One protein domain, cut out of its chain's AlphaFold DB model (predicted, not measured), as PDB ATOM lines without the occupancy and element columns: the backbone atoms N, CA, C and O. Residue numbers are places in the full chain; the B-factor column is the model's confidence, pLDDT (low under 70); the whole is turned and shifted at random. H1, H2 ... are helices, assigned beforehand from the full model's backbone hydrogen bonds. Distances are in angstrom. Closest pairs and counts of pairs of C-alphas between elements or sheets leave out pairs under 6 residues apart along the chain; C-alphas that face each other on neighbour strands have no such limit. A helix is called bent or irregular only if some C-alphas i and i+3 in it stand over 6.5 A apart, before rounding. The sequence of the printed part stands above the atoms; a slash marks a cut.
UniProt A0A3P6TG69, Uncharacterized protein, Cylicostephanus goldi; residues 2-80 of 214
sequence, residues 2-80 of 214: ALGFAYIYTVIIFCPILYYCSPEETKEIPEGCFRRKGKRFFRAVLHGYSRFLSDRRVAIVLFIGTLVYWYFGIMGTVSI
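This is residues 2 to 80 of the 214 residues of an uncharacterized protein of Cylicostephanus goldi (UniProt A0A3P6TG69). Three helices, joined end to end by tight links, make a wide open U: H2 is the base, and H1 and H3 are the two arms, set at its two ends and reaching out to the same side of it. The middle of the U is empty and the two arms, H1 and H3, are apart; H1, the longest helix by residues, is kinked and slants back over the base toward its beginning. The printed part has 79 residues with three named helices, H1, H2 and H3 in that order along the chain, and no named strand; the class is all helix. The whole is extended, with a radius of gyration of the C-alphas of 21.9 A, and flat, with spans of 58 by 37 by 17 A.

The longest helix by residues, H1, residues 2 to 27, touches no helix. It has a kink of 35 degrees near residue 17, and it is irregular, but only just: C-alphas 20 and 23 are 6.8 A apart. A tight link of 5 residues joins it to H2, residues 33 to 53, yet the two helices are apart. A tight link of 2 residues then leads from H2 to H3, residues 56 to 79. H2 and H3 are close but not clearly touching, with 2 pairs of C-alphas within 8 A; their closest C-alphas are those of Leu 53 and Ala 59, 6.5 A apart. The lines of H2 and H3 are about perpendicular, at 80 degrees, and their centres are 29.2 A apart. H1 and H3 are apart. In H2 and H3 every O i to N i+4 pair is within hydrogen-bond range, and in H1 17 of 22 are.

H1 has 26 residues and measures 36.9 A from first to last C-alpha, beginning with C-alpha 2 at (-3.562, 34.009, 14.859). H2 has 21 residues and measures 29.9 A, beginning with C-alpha 33 at (8.895, 3.110, -5.861). H3 has 24 residues and measures 34.5 A, ending with C-alpha 79 at (13.559, 27.953, 42.821).

The two C-alphas farthest apart are those of Lys 27 and Ser 79, at 61.4 A, while the C-alphas of Ala 2 and Ile 80, the first and last printed, are 30.3 A apart. Residues 2 to 52, 54 to 61 and 63 to 80 stand free. The printed part has no cut, and no link is long. The mean pLDDT of the printed part is 86.9, and residues 24 to 34 are under 70, of which 24 to 27 belong to H1 and 33 to 34 to H2.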
ATOM      1  N   ALA A   2      -4.342  34.651  15.935       92.50
ATOM      2  CA  ALA A   2      -3.562  34.009  14.859       92.50
ATOM      3  C   ALA A   2      -3.797  32.488  14.700       92.50
ATOM      4  O   ALA A   2      -4.037  32.025  13.592       92.50
ATOM      5  N   LEU A   3      -3.818  31.720  15.800       93.06
ATOM      6  CA  LEU A   3      -4.120  30.276  15.771       93.06
ATOM      7  C   LEU A   3      -5.531  29.963  15.244       93.06
ATOM      8  O   LEU A   3      -5.716  28.987  14.524       93.06
ATOM      9  N   GLY A   4      -6.514  30.809  15.565       94.75
ATOM     10  CA  GLY A   4      -7.886  30.658  15.077       94.75
ATOM     11  C   GLY A   4      -7.981  30.894  13.572       94.75
ATOM     12  O   GLY A   4      -8.569  30.086  12.861       94.75
ATOM     13  N   PHE A   5      -7.326  31.944  13.068       94.69
ATOM     14  CA  PHE A   5      -7.234  32.177  11.626       94.69
ATOM     15  C   PHE A   5      -6.494  31.048  10.911       94.69
ATOM     16  O   PHE A   5      -6.981  30.578   9.890       94.69
ATOM     17  N   ALA A   6      -5.376  30.558  11.457       95.19
ATOM     18  CA  ALA A   6      -4.656  29.423  10.884       95.19
ATOM     19  C   ALA A   6      -5.558  28.184  10.758       95.19
ATOM     20  O   ALA A   6      -5.609  27.576   9.693       95.19
ATOM     21  N   TYR A   7      -6.337  27.865  11.798       95.12
ATOM     22  CA  TYR A   7      -7.307  26.770  11.753       95.12
ATOM     23  C   TYR A   7      -8.369  26.981  10.663       95.12
ATOM     24  O   TYR A   7      -8.585  26.105   9.823       95.12
ATOM     25  N   ILE A   8      -8.977  28.170  10.615       95.00
ATOM     26  CA  ILE A   8      -9.983  28.527   9.604       95.00
ATOM     27  C   ILE A   8      -9.402  28.397   8.188       95.00
ATOM     28  O   ILE A   8     -10.023  27.775   7.330       95.00
ATOM     29  N   TYR A   9      -8.189  28.898   7.948       94.00
ATOM     30  CA  TYR A   9      -7.504  28.773   6.660       94.00
ATOM     31  C   TYR A   9      -7.203  27.315   6.291       94.00
ATOM     32  O   TYR A   9      -7.421  26.919   5.144       94.00
ATOM     33  N   THR A  10      -6.762  26.491   7.248       94.81
ATOM     34  CA  THR A  10      -6.512  25.064   6.986       94.81
ATOM     35  C   THR A  10      -7.786  24.295   6.628       94.81
ATOM     36  O   THR A  10      -7.757  23.435   5.755       94.81
ATOM     37  N   VAL A  11      -8.932  24.623   7.229       92.44
ATOM     38  CA  VAL A  11     -10.190  23.923   6.930       92.44
ATOM     39  C   VAL A  11     -10.839  24.445   5.646       92.44
ATOM     40  O   VAL A  11     -11.302  23.650   4.833       92.44
ATOM     41  N   ILE A  12     -10.874  25.766   5.441       93.88
ATOM     42  CA  ILE A  12     -11.621  26.385   4.335       93.88
ATOM     43  C   ILE A  12     -10.831  26.387   3.028       93.88
ATOM     44  O   ILE A  12     -11.426  26.222   1.971       93.88
ATOM     45  N   ILE A  13      -9.513  26.587   3.068       91.62
ATOM     46  CA  ILE A  13      -8.709  26.732   1.845       91.62
ATOM     47  C   ILE A  13      -7.934  25.451   1.549       91.62
ATOM     48  O   ILE A  13      -7.967  24.952   0.426       91.62
ATOM     49  N   PHE A  14      -7.263  24.878   2.547       92.81
ATOM     50  CA  PHE A  14      -6.383  23.733   2.309       92.81
ATOM     51  C   PHE A  14      -7.149  22.425   2.039       92.81
ATOM     52  O   PHE A  14      -6.762  21.685   1.135       92.81
ATOM     53  N   CYS A  15      -8.271  22.157   2.721       89.75
ATOM     54  CA  CYS A  15      -9.078  20.958   2.443       89.75
ATOM     55  C   CYS A  15      -9.680  20.932   1.019       89.75
ATOM     56  O   CYS A  15      -9.564  19.893   0.366       89.75
ATOM     57  N   PRO A  16     -10.273  22.021   0.480       91.31
ATOM     58  CA  PRO A  16     -10.752  22.026  -0.905       91.31
ATOM     59  C   PRO A  16      -9.638  21.926  -1.947       91.31
ATOM     60  O   PRO A  16      -9.822  21.242  -2.951       91.31
ATOM     61  N   ILE A  17      -8.473  22.542  -1.705       90.06
ATOM     62  CA  ILE A  17      -7.299  22.392  -2.581       90.06
ATOM     63  C   ILE A  17      -6.846  20.928  -2.612       90.06
ATOM     64  O   ILE A  17      -6.643  20.375  -3.690       90.06
ATOM     65  N   LEU A  18      -6.758  20.266  -1.452       88.06
ATOM     66  CA  LEU A  18      -6.444  18.837  -1.383       88.06
ATOM     67  C   LEU A  18      -7.476  17.978  -2.124       88.06
ATOM     68  O   LEU A  18      -7.095  17.053  -2.840       88.06
ATOM     69  N   TYR A  19      -8.769  18.280  -1.976       90.38
ATOM     70  CA  TYR A  19      -9.830  17.565  -2.688       90.38
ATOM     71  C   TYR A  19      -9.716  17.740  -4.206       90.38
ATOM     72  O   TYR A  19      -9.856  16.768  -4.943       90.38
ATOM     73  N   TYR A  20      -9.416  18.954  -4.671       87.62
ATOM     74  CA  TYR A  20      -9.239  19.248  -6.091       87.62
ATOM     75  C   TYR A  20      -7.999  18.561  -6.686       87.62
ATOM     76  O   TYR A  20      -8.073  18.026  -7.789       87.62
ATOM     77  N   CYS A  21      -6.886  18.498  -5.947       83.50
ATOM     78  CA  CYS A  21      -5.658  17.822  -6.384       83.50
ATOM     79  C   CYS A  21      -5.725  16.281  -6.293       83.50
ATOM     80  O   CYS A  21      -4.967  15.585  -6.967       83.50
ATOM     81  N   SER A  22      -6.633  15.723  -5.484       82.50
ATOM     82  CA  SER A  22      -6.782  14.273  -5.281       82.50
ATOM     83  C   SER A  22      -7.089  13.453  -6.554       82.50
ATOM     84  O   SER A  22      -6.428  12.431  -6.763       82.50
ATOM     85  N   PRO A  23      -8.042  13.828  -7.433       79.75
ATOM     86  CA  PRO A  23      -8.324  13.071  -8.656       79.75
ATOM     87  C   PRO A  23      -7.175  13.109  -9.673       79.75
ATOM     88  O   PRO A  23      -7.004  12.152 -10.428       79.75
ATOM     89  N   GLU A  24      -6.379  14.179  -9.685       69.19
ATOM     90  CA  GLU A  24      -5.219  14.343 -10.571       69.19
ATOM     91  C   GLU A  24      -4.061  13.432 -10.129       69.19
ATOM     92  O   GLU A  24      -3.478  12.719 -10.942       69.19
ATOM     93  N   GLU A  25      -3.858  13.302  -8.813       66.19
ATOM     94  CA  GLU A  25      -2.943  12.328  -8.202       66.19
ATOM     95  C   GLU A  25      -3.374  10.860  -8.416       66.19
ATOM     96  O   GLU A  25      -2.556   9.944  -8.357       66.19
ATOM     97  N   THR A  26      -4.667  10.613  -8.653       65.38
ATOM     98  CA  THR A  26      -5.196   9.256  -8.878       65.38
ATOM     99  C   THR A  26      -5.082   8.826 -10.347       65.38
ATOM    100  O   THR A  26      -5.060   7.631 -10.640       65.38
ATOM    101  N   LYS A  27      -5.020   9.790 -11.276       66.38
ATOM    102  CA  LYS A  27      -4.930   9.552 -12.725       66.38
ATOM    103  C   LYS A  27      -3.499   9.421 -13.232       66.38
ATOM    104  O   LYS A  27      -3.278   8.661 -14.171       66.38
ATOM    105  N   GLU A  28      -2.540  10.105 -12.615       60.84
ATOM    106  CA  GLU A  28      -1.141  10.037 -13.027       60.84
ATOM    107  C   GLU A  28      -0.253   9.429 -11.935       60.84
ATOM    108  O   GLU A  28      -0.257   9.861 -10.788       60.84
ATOM    109  N   ILE A  29       0.582   8.467 -12.355       55.53
ATOM    110  CA  ILE A  29       1.708   7.846 -11.635       55.53
ATOM    111  C   ILE A  29       1.348   6.558 -10.853       55.53
ATOM    112  O   ILE A  29       0.794   6.623  -9.752       55.53
ATOM    113  N   PRO A  30       1.753   5.351 -11.324       57.72
ATOM    114  CA  PRO A  30       1.832   4.186 -10.439       57.72
ATOM    115  C   PRO A  30       2.748   4.552  -9.271       57.72
ATOM    116  O   PRO A  30       3.877   4.966  -9.524       57.72
ATOM    117  N   GLU A  31       2.261   4.452  -8.022       58.66
ATOM    118  CA  GLU A  31       2.962   4.937  -6.822       58.66
ATOM    119  C   GLU A  31       4.483   4.777  -6.954       58.66
ATOM    120  O   GLU A  31       4.993   3.651  -6.926       58.66
ATOM    121  N   GLY A  32       5.202   5.896  -7.114       61.91
ATOM    122  CA  GLY A  32       6.644   5.857  -7.331       61.91
ATOM    123  C   GLY A  32       7.310   4.965  -6.286       61.91
ATOM    124  O   GLY A  32       6.978   5.035  -5.096       61.91
ATOM    125  N   CYS A  33       8.238   4.104  -6.718       60.50
ATOM    126  CA  CYS A  33       8.895   3.110  -5.861       60.50
ATOM    127  C   CYS A  33       9.390   3.728  -4.538       60.50
ATOM    128  O   CYS A  33       9.248   3.130  -3.471       60.50
ATOM    129  N   PHE A  34       9.857   4.980  -4.591       63.06
ATOM    130  CA  PHE A  34      10.286   5.773  -3.442       63.06
ATOM    131  C   PHE A  34       9.173   6.039  -2.414       63.06
ATOM    132  O   PHE A  34       9.366   5.800  -1.223       63.06
ATOM    133  N   ARG A  35       7.972   6.442  -2.853       70.12
ATOM    134  CA  ARG A  35       6.822   6.711  -1.972       70.12
ATOM    135  C   ARG A  35       6.310   5.436  -1.310       70.12
ATOM    136  O   ARG A  35       6.012   5.423  -0.117       70.12
ATOM    137  N   ARG A  36       6.288   4.329  -2.055       73.12
ATOM    138  CA  ARG A  36       5.888   3.011  -1.541       73.12
ATOM    139  C   ARG A  36       6.913   2.437  -0.556       73.12
ATOM    140  O   ARG A  36       6.531   1.777   0.414       73.12
ATOM    141  N   LYS A  37       8.206   2.689  -0.786       78.44
ATOM    142  CA  LYS A  37       9.304   2.317   0.119       78.44
ATOM    143  C   LYS A  37       9.283   3.176   1.389       78.44
ATOM    144  O   LYS A  37       9.372   2.618   2.477       78.44
ATOM    145  N   GLY A  38       9.022   4.480   1.264       83.75
ATOM    146  CA  GLY A  38       8.820   5.406   2.383       83.75
ATOM    147  C   GLY A  38       7.619   5.037   3.258       83.75
ATOM    148  O   GLY A  38       7.767   4.903   4.468       83.75
ATOM    149  N   LYS A  39       6.453   4.747   2.659       85.12
ATOM    150  CA  LYS A  39       5.266   4.262   3.393       85.12
ATOM    151  C   LYS A  39       5.550   2.960   4.150       85.12
ATOM    152  O   LYS A  39       5.102   2.810   5.283       85.12
ATOM    153  N   ARG A  40       6.278   2.011   3.545       84.75
ATOM    154  CA  ARG A  40       6.668   0.750   4.204       84.75
ATOM    155  C   ARG A  40       7.648   0.976   5.349       84.75
ATOM    156  O   ARG A  40       7.445   0.412   6.417       84.75
ATOM    157  N   PHE A  41       8.655   1.819   5.143       88.88
ATOM    158  CA  PHE A  41       9.614   2.190   6.177       88.88
ATOM    159  C   PHE A  41       8.918   2.866   7.362       88.88
ATOM    160  O   PHE A  41       9.075   2.419   8.491       88.88
ATOM    161  N   PHE A  42       8.064   3.861   7.109       89.94
ATOM    162  CA  PHE A  42       7.317   4.556   8.157       89.94
ATOM    163  C   PHE A  42       6.422   3.599   8.948       89.94
ATOM    164  O   PHE A  42       6.400   3.633  10.173       89.94
ATOM    165  N   ARG A  43       5.732   2.686   8.257       90.25
ATOM    166  CA  ARG A  43       4.890   1.676   8.910       90.25
ATOM    167  C   ARG A  43       5.719   0.697   9.746       90.25
ATOM    168  O   ARG A  43       5.285   0.328  10.830       90.25
ATOM    169  N   ALA A  44       6.909   0.314   9.279       90.50
ATOM    170  CA  ALA A  44       7.832  -0.538  10.026       90.50
ATOM    171  C   ALA A  44       8.387   0.168  11.274       90.50
ATOM    172  O   ALA A  44       8.400  -0.426  12.349       90.50
ATOM    173  N   VAL A  45       8.771   1.444  11.157       91.81
ATOM    174  CA  VAL A  45       9.214   2.275  12.287       91.81
ATOM    175  C   VAL A  45       8.085   2.455  13.297       91.81
ATOM    176  O   VAL A  45       8.299   2.246  14.484       91.81
ATOM    177  N   LEU A  46       6.870   2.764  12.839       91.75
ATOM    178  CA  LEU A  46       5.710   2.947  13.712       91.75
ATOM    179  C   LEU A  46       5.330   1.648  14.429       91.75
ATOM    180  O   LEU A  46       4.996   1.669  15.609       91.75
ATOM    181  N   HIS A  47       5.420   0.508  13.740       91.31
ATOM    182  CA  HIS A  47       5.183  -0.798  14.347       91.31
ATOM    183  C   HIS A  47       6.276  -1.159  15.366       91.31
ATOM    184  O   HIS A  47       5.970  -1.682  16.435       91.31
ATOM    185  N   GLY A  48       7.539  -0.830  15.075       88.75
ATOM    186  CA  GLY A  48       8.648  -0.966  16.022       88.75
ATOM    187  C   GLY A  48       8.462  -0.091  17.262       88.75
ATOM    188  O   GLY A  48       8.566  -0.584  18.381       88.75
ATOM    189  N   TYR A  49       8.102   1.178  17.065       89.94
ATOM    190  CA  TYR A  49       7.807   2.127  18.134       89.94
ATOM    191  C   TYR A  49       6.605   1.692  18.981       89.94
ATOM    192  O   TYR A  49       6.690   1.683  20.203       89.94
ATOM    193  N   SER A  50       5.511   1.259  18.348       87.50
ATOM    194  CA  SER A  50       4.316   0.755  19.036       87.50
ATOM    195  C   SER A  50       4.632  -0.473  19.888       87.50
ATOM    196  O   SER A  50       4.247  -0.544  21.053       87.50
ATOM    197  N   ARG A  51       5.416  -1.416  19.351       88.94
ATOM    198  CA  ARG A  51       5.844  -2.604  20.096       88.94
ATOM    199  C   ARG A  51       6.760  -2.252  21.268       88.94
ATOM    200  O   ARG A  51       6.642  -2.870  22.319       88.94
ATOM    201  N   PHE A  52       7.634  -1.263  21.094       88.69
ATOM    202  CA  PHE A  52       8.504  -0.757  22.155       88.69
ATOM    203  C   PHE A  52       7.701  -0.058  23.260       88.69
ATOM    204  O   PHE A  52       7.914  -0.328  24.436       88.69
ATOM    205  N   LEU A  53       6.732   0.783  22.895       89.06
ATOM    206  CA  LEU A  53       5.902   1.523  23.846       89.06
ATOM    207  C   LEU A  53       4.882   0.627  24.571       89.06
ATOM    208  O   LEU A  53       4.528   0.896  25.714       89.06
ATOM    209  N   SER A  54       4.425  -0.444  23.916       89.19
ATOM    210  CA  SER A  54       3.488  -1.418  24.487       89.19
ATOM    211  C   SER A  54       4.145  -2.406  25.459       89.19
ATOM    212  O   SER A  54       3.431  -3.171  26.112       89.19
ATOM    213  N   ASP A  55       5.477  -2.434  25.558       93.56
ATOM    214  CA  ASP A  55       6.164  -3.274  26.535       93.56
ATOM    215  C   ASP A  55       6.008  -2.682  27.947       93.56
ATOM    216  O   ASP A  55       6.327  -1.521  28.217       93.56
ATOM    217  N   ARG A  56       5.548  -3.514  28.886       89.50
ATOM    218  CA  ARG A  56       5.319  -3.137  30.285       89.50
ATOM    219  C   ARG A  56       6.591  -2.635  30.969       89.50
ATOM    220  O   ARG A  56       6.505  -1.775  31.842       89.50
ATOM    221  N   ARG A  57       7.769  -3.139  30.582       90.75
ATOM    222  CA  ARG A  57       9.053  -2.678  31.140       90.75
ATOM    223  C   ARG A  57       9.367  -1.246  30.715       90.75
ATOM    224  O   ARG A  57       9.748  -0.430  31.550       90.75
ATOM    225  N   VAL A  58       9.155  -0.937  29.438       92.25
ATOM    226  CA  VAL A  58       9.369   0.403  28.876       92.25
ATOM    227  C   VAL A  58       8.377   1.396  29.477       92.25
ATOM    228  O   VAL A  58       8.778   2.487  29.875       92.25
ATOM    229  N   ALA A  59       7.113   0.996  29.642       91.12
ATOM    230  CA  ALA A  59       6.099   1.822  30.295       91.12
ATOM    231  C   ALA A  59       6.489   2.210  31.735       91.12
ATOM    232  O   ALA A  59       6.347   3.371  32.117       91.12
ATOM    233  N   ILE A  60       7.036   1.272  32.520       94.38
ATOM    234  CA  ILE A  60       7.510   1.548  33.888       94.38
ATOM    235  C   ILE A  60       8.688   2.533  33.874       94.38
ATOM    236  O   ILE A  60       8.697   3.483  34.654       94.38
ATOM    237  N   VAL A  61       9.660   2.351  32.974       95.12
ATOM    238  CA  VAL A  61      10.816   3.259  32.854       95.12
ATOM    239  C   VAL A  61      10.377   4.671  32.464       95.12
ATOM    240  O   VAL A  61      10.834   5.637  33.072       95.12
ATOM    241  N   LEU A  62       9.465   4.809  31.498       94.56
ATOM    242  CA  LEU A  62       8.925   6.109  31.089       94.56
ATOM    243  C   LEU A  62       8.137   6.783  32.213       94.56
ATOM    244  O   LEU A  62       8.258   7.993  32.403       94.56
ATOM    245  N   PHE A  63       7.364   6.014  32.980       95.06
ATOM    246  CA  PHE A  63       6.633   6.537  34.128       95.06
ATOM    247  C   PHE A  63       7.588   7.086  35.193       95.06
ATOM    248  O   PHE A  63       7.440   8.230  35.618       95.06
ATOM    249  N   ILE A  64       8.625   6.323  35.554       96.75
ATOM    250  CA  ILE A  64       9.658   6.769  36.499       96.75
ATOM    251  C   ILE A  64      10.388   8.006  35.960       96.75
ATOM    252  O   ILE A  64      10.543   8.988  36.682       96.75
ATOM    253  N   GLY A  65      10.789   8.002  34.686       96.94
ATOM    254  CA  GLY A  65      11.435   9.153  34.051       96.94
ATOM    255  C   GLY A  65      10.557  10.407  34.063       96.94
ATOM    256  O   GLY A  65      11.055  11.501  34.317       96.94
ATOM    257  N   THR A  66       9.246  10.252  33.874       96.06
ATOM    258  CA  THR A  66       8.281  11.361  33.944       96.06
ATOM    259  C   THR A  66       8.151  11.896  35.368       96.06
ATOM    260  O   THR A  66       8.127  13.110  35.553       96.06
ATOM    261  N   LEU A  67       8.133  11.025  36.383       97.00
ATOM    262  CA  LEU A  67       8.132  11.452  37.784       97.00
ATOM    263  C   LEU A  67       9.400  12.231  38.146       97.00
ATOM    264  O   LEU A  67       9.312  13.271  38.792       97.00
ATOM    265  N   VAL A  68      10.567  11.769  37.692       97.44
ATOM    266  CA  VAL A  68      11.838  12.486  37.878       97.44
ATOM    267  C   VAL A  68      11.805  13.837  37.160       97.44
ATOM    268  O   VAL A  68      12.177  14.854  37.742       97.44
ATOM    269  N   TYR A  69      11.309  13.878  35.923       97.12
ATOM    270  CA  TYR A  69      11.153  15.117  35.164       97.12
ATOM    271  C   TYR A  69      10.226  16.114  35.875       97.12
ATOM    272  O   TYR A  69      10.575  17.285  36.011       97.12
ATOM    273  N   TRP A  70       9.080  15.662  36.389       96.94
ATOM    274  CA  TRP A  70       8.175  16.502  37.176       96.94
ATOM    275  C   TRP A  70       8.802  16.968  38.481       96.94
ATOM    276  O   TRP A  70       8.646  18.134  38.828       96.94
ATOM    277  N   TYR A  71       9.546  16.106  39.173       96.62
ATOM    278  CA  TYR A  71      10.278  16.493  40.373       96.62
ATOM    279  C   TYR A  71      11.241  17.653  40.088       96.62
ATOM    280  O   TYR A  71      11.175  18.683  40.758       96.62
ATOM    281  N   PHE A  72      12.068  17.545  39.043       96.44
ATOM    282  CA  PHE A  72      12.957  18.637  38.634       96.44
ATOM    283  C   PHE A  72      12.195  19.875  38.153       96.44
ATOM    284  O   PHE A  72      12.609  20.991  38.453       96.44
ATOM    285  N   GLY A  73      11.071  19.704  37.453       95.75
ATOM    286  CA  GLY A  73      10.221  20.813  37.022       95.75
ATOM    287  C   GLY A  73       9.627  21.588  38.198       95.75
ATOM    288  O   GLY A  73       9.655  22.817  38.198       95.75
ATOM    289  N   ILE A  74       9.155  20.894  39.236       95.56
ATOM    290  CA  ILE A  74       8.622  21.517  40.455       95.56
ATOM    291  C   ILE A  74       9.751  22.199  41.230       95.56
ATOM    292  O   ILE A  74       9.612  23.364  41.588       95.56
ATOM    293  N   MET A  75      10.886  21.524  41.427       94.19
ATOM    294  CA  MET A  75      12.052  22.107  42.105       94.19
ATOM    295  C   MET A  75      12.567  23.357  41.383       94.19
ATOM    296  O   MET A  75      12.825  24.376  42.019       94.19
ATOM    297  N   GLY A  76      12.653  23.309  40.053       92.12
ATOM    298  CA  GLY A  76      13.005  24.458  39.227       92.12
ATOM    299  C   GLY A  76      11.992  25.591  39.378       92.12
ATOM    300  O   GLY A  76      12.388  26.730  39.581       92.12
ATOM    301  N   THR A  77      10.695  25.273  39.371       91.56
ATOM    302  CA  THR A  77       9.617  26.265  39.525       91.56
ATOM    303  C   THR A  77       9.659  26.955  40.888       91.56
ATOM    304  O   THR A  77       9.583  28.176  40.951       91.56
ATOM    305  N   VAL A  78       9.831  26.196  41.975       90.56
ATOM    306  CA  VAL A  78       9.940  26.745  43.340       90.56
ATOM    307  C   VAL A  78      11.216  27.576  43.503       90.56
ATOM    308  O   VAL A  78      11.216  28.568  44.225       90.56
ATOM    309  N   SER A  79      12.295  27.212  42.805       87.50
ATOM    310  CA  SER A  79      13.559  27.953  42.821       87.50
ATOM    311  C   SER A  79      13.550  29.223  41.959       87.50
ATOM    312  O   SER A  79      14.507  29.999  42.035       87.50
ATOM    313  N   ILE A  80      12.528  29.457  41.127       86.62
ATOM    314  CA  ILE A  80      12.439  30.687  40.335       86.62
ATOM    315  C   ILE A  80      12.077  31.838  41.272       86.62
ATOM    316  O   ILE A  80      10.928  32.045  41.653       86.62
TER     317      ILE A  80